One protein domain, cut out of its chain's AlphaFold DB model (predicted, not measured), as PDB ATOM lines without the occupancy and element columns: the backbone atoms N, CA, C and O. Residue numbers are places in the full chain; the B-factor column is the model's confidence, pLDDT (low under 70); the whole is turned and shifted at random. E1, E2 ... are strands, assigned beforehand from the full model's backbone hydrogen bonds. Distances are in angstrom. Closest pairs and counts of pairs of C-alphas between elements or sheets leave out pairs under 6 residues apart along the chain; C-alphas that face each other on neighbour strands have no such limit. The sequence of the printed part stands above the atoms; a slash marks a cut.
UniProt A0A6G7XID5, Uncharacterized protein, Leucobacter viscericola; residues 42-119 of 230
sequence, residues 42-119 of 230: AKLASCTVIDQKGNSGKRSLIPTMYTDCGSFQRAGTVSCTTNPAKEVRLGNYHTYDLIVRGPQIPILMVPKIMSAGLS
ATOM      1  N   ALA A  42     145.692 131.705 130.959       84.50
ATOM      2  CA  ALA A  42     145.107 130.378 131.006       84.50
ATOM      3  C   ALA A  42     146.219 129.352 131.235       84.50
ATOM      4  O   ALA A  42     147.249 129.386 130.559       84.50
ATOM      5  N   LYS A  43     146.008 128.450 132.196       86.94
ATOM      6  CA  LYS A  43     146.861 127.276 132.384       86.94
ATOM      7  C   LYS A  43     146.293 126.142 131.542       86.94
ATOM      8  O   LYS A  43     145.141 125.759 131.735       86.94
ATOM      9  N   LEU A  44     147.092 125.634 130.618       87.75
ATOM     10  CA  LEU A  44     146.778 124.470 129.805       87.75
ATOM     11  C   LEU A  44     147.711 123.347 130.245       87.75
ATOM     12  O   LEU A  44     148.926 123.485 130.140       87.75
ATOM     13  N   ALA A  45     147.144 122.277 130.790       87.12
ATOM     14  CA  ALA A  45     147.916 121.154 131.300       87.12
ATOM     15  C   ALA A  45     148.129 120.095 130.214       87.12
ATOM     16  O   ALA A  45     147.224 119.831 129.420       87.12
ATOM     17  N   SER A  46     149.291 119.444 130.245       85.31
ATOM     18  CA  SER A  46     149.613 118.266 129.439       85.31
ATOM     19  C   SER A  46     149.467 118.493 127.922       85.31
ATOM     20  O   SER A  46     148.807 117.726 127.220       85.31
ATOM     21  N   CYS A  47     150.085 119.565 127.417       86.69
ATOM     22  CA  CYS A  47     150.076 119.928 126.002       86.69
ATOM     23  C   CYS A  47     151.327 119.422 125.280       86.69
ATOM     24  O   CYS A  47     152.445 119.843 125.573       86.69
ATOM     25  N   THR A  48     151.148 118.545 124.302       85.25
ATOM     26  CA  THR A  48     152.231 117.917 123.540       85.25
ATOM     27  C   THR A  48     152.560 118.723 122.295       85.25
ATOM     28  O   THR A  48     151.675 119.002 121.488       85.25
ATOM     29  N   VAL A  49     153.832 119.079 122.103       83.12
ATOM     30  CA  VAL A  49     154.301 119.781 120.898       83.12
ATOM     31  C   VAL A  49     154.345 118.815 119.718       83.12
ATOM     32  O   VAL A  49     155.019 117.789 119.770       83.12
ATOM     33  N   ILE A  50     153.658 119.155 118.631       82.19
ATOM     34  CA  ILE A  50     153.568 118.317 117.431       82.19
ATOM     35  C   ILE A  50     154.416 118.952 116.330       82.19
ATOM     36  O   ILE A  50     154.237 120.127 115.996       82.19
ATOM     37  N   ASP A  51     155.320 118.173 115.731       67.62
ATOM     38  CA  ASP A  51     156.059 118.617 114.551       67.62
ATOM     39  C   ASP A  51     155.114 118.670 113.344       67.62
ATOM     40  O   ASP A  51     154.661 117.641 112.837       67.62
ATOM     41  N   GLN A  52     154.812 119.872 112.854       61.81
ATOM     42  CA  GLN A  52     154.164 120.017 111.557       61.81
ATOM     43  C   GLN A  52     155.209 119.883 110.445       61.81
ATOM     44  O   GLN A  52     155.589 120.860 109.790       61.81
ATOM     45  N   LYS A  53     155.624 118.639 110.178       44.72
ATOM     46  CA  LYS A  53     156.253 118.251 108.907       44.72
ATOM     47  C   LYS A  53     155.251 118.479 107.775       44.72
ATOM     48  O   LYS A  53     154.527 117.570 107.385       44.72
ATOM     49  N   GLY A  54     155.159 119.703 107.263       43.31
ATOM     50  CA  GLY A  54     154.266 119.972 106.135       43.31
ATOM     51  C   GLY A  54     154.110 121.413 105.673       43.31
ATOM     52  O   GLY A  54     153.631 121.612 104.564       43.31
ATOM     53  N   ASN A  55     154.522 122.425 106.446       45.50
ATOM     54  CA  ASN A  55     154.254 123.824 106.077       45.50
ATOM     55  C   ASN A  55     155.517 124.640 105.747       45.50
ATOM     56  O   ASN A  55     155.637 125.813 106.088       45.50
ATOM     57  N   SER A  56     156.467 124.021 105.043       42.41
ATOM     58  CA  SER A  56     157.697 124.657 104.539       42.41
ATOM     59  C   SER A  56     157.473 125.618 103.355       42.41
ATOM     60  O   SER A  56     158.424 126.241 102.889       42.41
ATOM     61  N   GLY A  57     156.234 125.783 102.874       43.62
ATOM     62  CA  GLY A  57     155.926 126.590 101.685       43.62
ATOM     63  C   GLY A  57     155.575 128.062 101.934       43.62
ATOM     64  O   GLY A  57     155.671 128.870 101.013       43.62
ATOM     65  N   LYS A  58     155.169 128.453 103.149       49.34
ATOM     66  CA  LYS A  58     154.802 129.845 103.462       49.34
ATOM     67  C   LYS A  58     155.430 130.256 104.786       49.34
ATOM     68  O   LYS A  58     154.996 129.813 105.844       49.34
ATOM     69  N   ARG A  59     156.445 131.125 104.729       52.31
ATOM     70  CA  ARG A  59     156.974 131.819 105.912       52.31
ATOM     71  C   ARG A  59     155.834 132.628 106.536       52.31
ATOM     72  O   ARG A  59     155.525 133.718 106.063       52.31
ATOM     73  N   SER A  60     155.178 132.074 107.553       58.88
ATOM     74  CA  SER A  60     154.277 132.845 108.407       58.88
ATOM     75  C   SER A  60     155.076 133.995 109.017       58.88
ATOM     76  O   SER A  60     156.163 133.774 109.551       58.88
ATOM     77  N   LEU A  61     154.547 135.218 108.928       63.16
ATOM     78  CA  LEU A  61     155.150 136.417 109.526       63.16
ATOM     79  C   LEU A  61     155.258 136.311 111.053       63.16
ATOM     80  O   LEU A  61     156.078 136.991 111.662       63.16
ATOM     81  N   ILE A  62     154.448 135.445 111.664       67.06
ATOM     82  CA  ILE A  62     154.471 135.159 113.093       67.06
ATOM     83  C   ILE A  62     154.840 133.683 113.246       67.06
ATOM     84  O   ILE A  62     154.084 132.828 112.768       67.06
ATOM     85  N   PRO A  63     155.982 133.351 113.870       71.88
ATOM     86  CA  PRO A  63     156.350 131.964 114.086       71.88
ATOM     87  C   PRO A  63     155.311 131.343 115.026       71.88
ATOM     88  O   PRO A  63     155.060 131.860 116.114       71.88
ATOM     89  N   THR A  64     154.662 130.267 114.592       76.25
ATOM     90  CA  THR A  64     153.655 129.543 115.374       76.25
ATOM     91  C   THR A  64     154.172 128.164 115.765       76.25
ATOM     92  O   THR A  64     154.973 127.552 115.059       76.25
ATOM     93  N   MET A  65     153.740 127.697 116.928       79.81
ATOM     94  CA  MET A  65     153.964 126.356 117.446       79.81
ATOM     95  C   MET A  65     152.615 125.653 117.543       79.81
ATOM     96  O   MET A  65     151.622 126.269 117.936       79.81
ATOM     97  N   TYR A  66     152.583 124.373 117.187       83.44
ATOM     98  CA  TYR A  66     151.376 123.560 117.230       83.44
ATOM     99  C   TYR A  66     151.492 122.512 118.328       83.44
ATOM    100  O   TYR A  66     152.536 121.890 118.511       83.44
ATOM    101  N   THR A  67     150.397 122.335 119.052       84.94
ATOM    102  CA  THR A  67     150.238 121.341 120.110       84.94
ATOM    103  C   THR A  67     148.887 120.651 119.965       84.94
ATOM    104  O   THR A  67     148.012 121.143 119.249       84.94
ATOM    105  N   ASP A  68     148.688 119.550 120.679       85.81
ATOM    106  CA  ASP A  68     147.370 118.923 120.855       85.81
ATOM    107  C   ASP A  68     146.337 119.853 121.535       85.81
ATOM    108  O   ASP A  68     145.145 119.760 121.249       85.81
ATOM    109  N   CYS A  69     146.781 120.810 122.355       85.12
ATOM    110  CA  CYS A  69     145.942 121.836 122.983       85.12
ATOM    111  C   CYS A  69     145.577 123.021 122.067       85.12
ATOM    112  O   CYS A  69     144.768 123.871 122.448       85.12
ATOM    113  N   GLY A  70     146.186 123.133 120.882       85.25
ATOM    114  CA  GLY A  70     145.970 124.242 119.951       85.25
ATOM    115  C   GLY A  70     147.257 124.823 119.364       85.25
ATOM    116  O   GLY A  70     148.324 124.212 119.405       85.25
ATOM    117  N   SER A  71     147.153 126.023 118.790       84.81
ATOM    118  CA  SER A  71     148.284 126.740 118.183       84.81
ATOM    119  C   SER A  71     148.636 127.992 118.980       84.81
ATOM    120  O   SER A  71     147.744 128.699 119.452       84.81
ATOM    121  N   PHE A  72     149.933 128.258 119.112       86.00
ATOM    122  CA  PHE A  72     150.493 129.329 119.934       86.00
ATOM    123  C   PHE A  72     151.568 130.103 119.170       86.00
ATOM    124  O   PHE A  72     152.181 129.569 118.247       86.00
ATOM    125  N   GLN A  73     151.843 131.352 119.546       82.94
ATOM    126  CA  GLN A  73     153.034 132.047 119.046       82.94
ATOM    127  C   GLN A  73     154.295 131.388 119.618       82.94
ATOM    128  O   GLN A  73     154.436 131.251 120.834       82.94
ATOM    129  N   ARG A  74     155.219 131.001 118.738       74.56
ATOM    130  CA  ARG A  74     156.502 130.389 119.081       74.56
ATOM    131  C   ARG A  74     157.459 131.474 119.568       74.56
ATOM    132  O   ARG A  74     158.041 132.201 118.766       74.56
ATOM    133  N   ALA A  75     157.637 131.569 120.880       68.19
ATOM    134  CA  ALA A  75     158.809 132.228 121.442       68.19
ATOM    135  C   ALA A  75     159.991 131.246 121.362       68.19
ATOM    136  O   ALA A  75     159.817 130.058 121.624       68.19
ATOM    137  N   GLY A  76     161.165 131.708 120.918       66.56
ATOM    138  CA  GLY A  76     162.352 130.848 120.791       66.56
ATOM    139  C   GLY A  76     162.777 130.216 122.122       66.56
ATOM    140  O   GLY A  76     163.206 129.062 122.141       66.56
ATOM    141  N   THR A  77     162.581 130.954 123.213       75.94
ATOM    142  CA  THR A  77     162.696 130.524 124.608       75.94
ATOM    143  C   THR A  77     161.518 131.089 125.407       75.94
ATOM    144  O   THR A  77     160.988 132.156 125.081       75.94
ATOM    145  N   VAL A  78     161.058 130.353 126.420       85.25
ATOM    146  CA  VAL A  78     160.006 130.776 127.366       85.25
ATOM    147  C   VAL A  78     160.493 130.567 128.792       85.25
ATOM    148  O   VAL A  78     161.285 129.667 129.028       85.25
ATOM    149  N   SER A  79     160.041 131.361 129.760       88.88
ATOM    150  CA  SER A  79     160.448 131.150 131.156       88.88
ATOM    151  C   SER A  79     159.885 129.834 131.698       88.88
ATOM    152  O   SER A  79     158.736 129.492 131.395       88.88
ATOM    153  N   CYS A  80     160.643 129.127 132.533       88.56
ATOM    154  CA  CYS A  80     160.128 127.944 133.204       88.56
ATOM    155  C   CYS A  80     159.036 128.315 134.217       88.56
ATOM    156  O   CYS A  80     159.145 129.313 134.932       88.56
ATOM    157  N   THR A  81     157.972 127.516 134.296       88.56
ATOM    158  CA  THR A  81     156.863 127.764 135.232       88.56
ATOM    159  C   THR A  81     157.283 127.589 136.699       88.56
ATOM    160  O   THR A  81     156.777 128.310 137.558       88.56
ATOM    161  N   THR A  82     158.200 126.663 136.997       86.56
ATOM    162  CA  THR A  82     158.717 126.412 138.356       86.56
ATOM    163  C   THR A  82     159.886 127.330 138.718       86.56
ATOM    164  O   THR A  82     160.010 127.721 139.877       86.56
ATOM    165  N   ASN A  83     160.694 127.738 137.734       86.94
ATOM    166  CA  ASN A  83     161.829 128.638 137.925       86.94
ATOM    167  C   ASN A  83     161.859 129.757 136.861       86.94
ATOM    168  O   ASN A  83     162.402 129.563 135.772       86.94
ATOM    169  N   PRO A  84     161.344 130.963 137.158       85.19
ATOM    170  CA  PRO A  84     161.255 132.036 136.169       85.19
ATOM    171  C   PRO A  84     162.617 132.601 135.740       85.19
ATOM    172  O   PRO A  84     162.676 133.299 134.731       85.19
ATOM    173  N   ALA A  85     163.699 132.316 136.476       84.75
ATOM    174  CA  ALA A  85     165.058 132.694 136.084       84.75
ATOM    175  C   ALA A  85     165.633 131.781 134.986       84.75
ATOM    176  O   ALA A  85     166.658 132.109 134.395       84.75
ATOM    177  N   LYS A  86     164.980 130.646 134.705       83.06
ATOM    178  CA  LYS A  86     165.416 129.674 133.708       83.06
ATOM    179  C   LYS A  86     164.605 129.796 132.424       83.06
ATOM    180  O   LYS A  86     163.377 129.884 132.449       83.06
ATOM    181  N   GLU A  87     165.300 129.749 131.295       84.62
ATOM    182  CA  GLU A  87     164.689 129.691 129.972       84.62
ATOM    183  C   GLU A  87     164.542 128.239 129.500       84.62
ATOM    184  O   GLU A  87     165.493 127.463 129.505       84.62
ATOM    185  N   VAL A  88     163.341 127.891 129.052       83.50
ATOM    186  CA  VAL A  88     162.963 126.593 128.493       83.50
ATOM    187  C   VAL A  88     162.862 126.714 126.980       83.50
ATOM    188  O   VAL A  88     162.183 127.598 126.441       83.50
ATOM    189  N   ARG A  89     163.513 125.789 126.277       82.50
ATOM    190  CA  ARG A  89     163.343 125.600 124.835       82.50
ATOM    191  C   ARG A  89     162.286 124.528 124.618       82.50
ATOM    192  O   ARG A  89     162.492 123.375 124.970       82.50
ATOM    193  N   LEU A  90     161.160 124.916 124.027       82.12
ATOM    194  CA  LEU A  90     160.072 123.989 123.718       82.12
ATOM    195  C   LEU A  90     160.499 123.053 122.578       82.12
ATOM    196  O   LEU A  90     160.523 123.448 121.409       82.12
ATOM    197  N   GLY A  91     160.882 121.832 122.944       78.69
ATOM    198  CA  GLY A  91     161.220 120.746 122.028       78.69
ATOM    199  C   GLY A  91     159.980 120.068 121.442       78.69
ATOM    200  O   GLY A  91     158.924 120.010 122.076       78.69
ATOM    201  N   ASN A  92     160.122 119.529 120.234       80.50
ATOM    202  CA  ASN A  92     159.077 118.733 119.588       80.50
ATOM    203  C   ASN A  92     158.862 117.409 120.334       80.50
ATOM    204  O   ASN A  92     159.810 116.849 120.870       80.50
ATOM    205  N   TYR A  93     157.637 116.882 120.302       79.38
ATOM    206  CA  TYR A  93     157.250 115.591 120.888       79.38
ATOM    207  C   TYR A  93     157.320 115.503 122.420       79.38
ATOM    208  O   TYR A  93     157.132 114.422 122.969       79.38
ATOM    209  N   HIS A  94     157.513 116.626 123.110       83.38
ATOM    210  CA  HIS A  94     157.420 116.701 124.565       83.38
ATOM    211  C   HIS A  94     156.087 117.296 125.005       83.38
ATOM    212  O   HIS A  94     155.513 118.158 124.328       83.38
ATOM    213  N   THR A  95     155.628 116.853 126.169       86.88
ATOM    214  CA  THR A  95     154.418 117.338 126.822       86.88
ATOM    215  C   THR A  95     154.766 118.392 127.878       86.88
ATOM    216  O   THR A  95     155.590 118.149 128.761       86.88
ATOM    217  N   TYR A  96     154.117 119.557 127.813       88.50
ATOM    218  CA  TYR A  96     154.338 120.702 128.699       88.50
ATOM    219  C   TYR A  96     153.038 121.201 129.333       88.50
ATOM    220  O   TYR A  96     151.986 121.224 128.695       88.50
ATOM    221  N   ASP A  97     153.144 121.706 130.556       91.00
ATOM    222  CA  ASP A  97     152.135 122.546 131.189       91.00
ATOM    223  C   ASP A  97     152.395 124.007 130.810       91.00
ATOM    224  O   ASP A  97     153.375 124.629 131.235       91.00
ATOM    225  N   LEU A  98     151.524 124.559 129.968       89.88
ATOM    226  CA  LEU A  98     151.683 125.877 129.368       89.88
ATOM    227  C   LEU A  98     150.873 126.926 130.128       89.88
ATOM    228  O   LEU A  98     149.694 126.735 130.430       89.88
ATOM    229  N   ILE A  99     151.476 128.090 130.360       89.56
ATOM    230  CA  ILE A  99     150.752 129.301 130.748       89.56
ATOM    231  C   ILE A  99     150.691 130.209 129.531       89.56
ATOM    232  O   ILE A  99     151.712 130.712 129.061       89.56
ATOM    233  N   VAL A 100     149.487 130.431 129.018       89.44
ATOM    234  CA  VAL A 100     149.262 131.193 127.787       89.44
ATOM    235  C   VAL A 100     148.464 132.454 128.072       89.44
ATOM    236  O   VAL A 100     147.632 132.496 128.978       89.44
ATOM    237  N   ARG A 101     148.722 133.508 127.299       86.19
ATOM    238  CA  ARG A 101     148.003 134.780 127.398       86.19
ATOM    239  C   ARG A 101     147.654 135.305 126.010       86.19
ATOM    240  O   ARG A 101     148.482 135.277 125.099       86.19
ATOM    241  N   GLY A 102     146.444 135.838 125.881       82.06
ATOM    242  CA  GLY A 102     145.952 136.487 124.668       82.06
ATOM    243  C   GLY A 102     144.677 135.845 124.118       82.06
ATOM    244  O   GLY A 102     144.259 134.789 124.589       82.06
ATOM    245  N   PRO A 103     144.042 136.494 123.134       71.94
ATOM    246  CA  PRO A 103     142.822 135.995 122.519       71.94
ATOM    247  C   PRO A 103     143.090 134.724 121.713       71.94
ATOM    248  O   PRO A 103     144.064 134.643 120.965       71.94
ATOM    249  N   GLN A 104     142.182 133.757 121.818       69.12
ATOM    250  CA  GLN A 104     142.138 132.591 120.944       69.12
ATOM    251  C   GLN A 104     141.144 132.870 119.815       69.12
ATOM    252  O   GLN A 104     139.992 132.448 119.866       69.12
ATOM    253  N   ILE A 105     141.575 133.639 118.812       67.44
ATOM    254  CA  ILE A 105     140.760 133.917 117.625       67.44
ATOM    255  C   ILE A 105     141.428 133.211 116.448       67.44
ATOM    256  O   ILE A 105     142.461 133.693 115.970       67.44
ATOM    257  N   PRO A 106     140.864 132.083 115.972       53.38
ATOM    258  CA  PRO A 106     141.405 131.359 114.830       53.38
ATOM    259  C   PRO A 106     141.710 132.329 113.682       53.38
ATOM    260  O   PRO A 106     140.894 133.197 113.379       53.38
ATOM    261  N   ILE A 107     142.887 132.194 113.058       59.62
ATOM    262  CA  ILE A 107     143.349 132.958 111.879       59.62
ATOM    263  C   ILE A 107     143.818 134.401 112.165       59.62
ATOM    264  O   ILE A 107     144.773 134.843 111.530       59.62
ATOM    265  N   LEU A 108     143.213 135.130 113.110       64.81
ATOM    266  CA  LEU A 108     143.524 136.553 113.348       64.81
ATOM    267  C   LEU A 108     144.549 136.785 114.460       64.81
ATOM    268  O   LEU A 108     145.439 137.620 114.313       64.81
ATOM    269  N   MET A 109     144.416 136.081 115.586       69.75
ATOM    270  CA  MET A 109     145.280 136.271 116.750       69.75
ATOM    271  C   MET A 109     145.531 134.942 117.449       69.75
ATOM    272  O   MET A 109     144.605 134.229 117.830       69.75
ATOM    273  N   VAL A 110     146.809 134.632 117.623       78.50
ATOM    274  CA  VAL A 110     147.261 133.395 118.253       78.50
ATOM    275  C   VAL A 110     147.765 133.732 119.663       78.50
ATOM    276  O   VAL A 110     148.561 134.668 119.791       78.50
ATOM    277  N   PRO A 111     147.329 133.016 120.716       83.88
ATOM    278  CA  PRO A 111     147.793 133.263 122.077       83.88
ATOM    279  C   PRO A 111     149.306 133.035 122.200       83.88
ATOM    280  O   PRO A 111     149.887 132.184 121.519       83.88
ATOM    281  N   LYS A 112     149.958 133.802 123.076       85.62
ATOM    282  CA  LYS A 112     151.402 133.714 123.322       85.62
ATOM    283  C   LYS A 112     151.678 132.883 124.571       85.62
ATOM    284  O   LYS A 112     151.021 133.064 125.597       85.62
ATOM    285  N   ILE A 113     152.676 132.008 124.490       85.81
ATOM    286  CA  ILE A 113     153.176 131.245 125.639       85.81
ATOM    287  C   ILE A 113     153.994 132.193 126.518       85.81
ATOM    288  O   ILE A 113     154.928 132.837 126.041       85.81
ATOM    289  N   MET A 114     153.593 132.325 127.778       87.56
ATOM    290  CA  MET A 114     154.286 133.126 128.789       87.56
ATOM    291  C   MET A 114     155.314 132.278 129.524       87.56
ATOM    292  O   MET A 114     156.463 132.688 129.641       87.56
ATOM    293  N   SER A 115     154.911 131.089 129.967       87.25
ATOM    294  CA  SER A 115     155.797 130.126 130.612       87.25
ATOM    295  C   SER A 115     155.411 128.701 130.243       87.25
ATOM    296  O   SER A 115     154.282 128.444 129.808       87.25
ATOM    297  N   ALA A 116     156.349 127.783 130.426       88.62
ATOM    298  CA  ALA A 116     156.122 126.357 130.266       88.62
ATOM    299  C   ALA A 116     156.852 125.584 131.364       88.62
ATOM    300  O   ALA A 116     157.944 125.966 131.769       88.62
ATOM    301  N   GLY A 117     156.240 124.515 131.860       88.12
ATOM    302  CA  GLY A 117     156.907 123.493 132.666       88.12
ATOM    303  C   GLY A 117     156.782 122.148 131.968       88.12
ATOM    304  O   GLY A 117     155.827 121.941 131.218       88.12
ATOM    305  N   LEU A 118     157.733 121.246 132.171       87.31
ATOM    306  CA  LEU A 118     157.614 119.885 131.670       87.31
ATOM    307  C   LEU A 118     156.494 119.166 132.440       87.31
ATOM    308  O   LEU A 118     156.441 119.207 133.667       87.31
ATOM    309  N   SER A 119     155.563 118.539 131.719       85.75
ATOM    310  CA  SER A 119     154.478 117.778 132.347       85.75
ATOM    311  C   SER A 119     155.031 116.498 132.974       85.75
ATOM    312  O   SER A 119     155.846 115.806 132.359       85.75
TER     313      SER A 119
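Overview. This is residues 42 to 119 of the 230 residues of an uncharacterized protein of Leucobacter viscericola (UniProt A0A6G7XID5). A small, lopsided sandwich: a strongly twisted sheet of four strands, E1, E5, E6 and E4, has the short hairpin E2 and E3 over one face, the strands of the two sheets crossed at 56 degrees. Between E1 and E2 a long loop runs out, and its residues 53 to 61 stick out from the body. The printed part has 78 residues with no named helix and six named strands, E1 to E6 along the chain; the class is all strand, though under half of the residues, 32 of 78, are in named elements. The larger sheet has the order E1, E5, E6, E4 and is mixed, while the sheet of E2 and E3 is antiparallel. The whole is compact, with a radius of gyration of the C-alphas of 12.1 A and spans of 36 by 25 by 20 A.

Arrangement. E1, residues 42 to 48, is an edge strand and is antiparallel to the inner strand E5, residues 95 to 101, at 152 degrees, with N 44 and O 98 2.8 A apart. E5 forms a hairpin with the other inner strand, E6, residues 112 to 118, where N 99 and O 115 are 2.9 A apart. E6 is parallel to the edge strand E4, residues 78 to 80, at 38 degrees, with N 116 and O 79 3.1 A apart. From E1 to E5 to E6 to E4 the strands' lines turn by 93 degrees. Residues 78 to 79 of E4 also pair, antiparallel, with residues 87 to 88. The second sheet is the hairpin of E2, residues 64 to 67, and E3, residues 70 to 73, with N 65 and O 72 2.8 A apart. The two sheets are face to face, a sandwich, their facing parts 9.8 A centre to centre and their best planes 15 degrees apart. The closest C-alphas of E3 and E6 are those of Gln 73 and Lys 112, 4.9 A apart, and those of E1 and E2 are Thr 48 and Thr 67, 5.2 A apart. E3 and E5 are only just apart, at 8.2 A.

Along the chain. E1 begins at C-alpha 42 (145.107, 130.378, 131.006) and is 16.2 A long. E2 and E3 measure 10.1 A and 10.6 A, and E4 6.5 A. E5 is 18.6 A long, and E6, 17.3 A, ends at C-alpha 118 (157.614, 119.885, 131.670).

Size, cuts and confidence. The C-alphas of Gly 57 and Thr 82 are the two farthest apart, 36.8 A. The printed part has no cut. The links E1 to E2 and E4 to E5 are long. Mean pLDDT of the printed part is 77.6; residues 51 to 62, 75 to 76 and 104 to 109 are under 70.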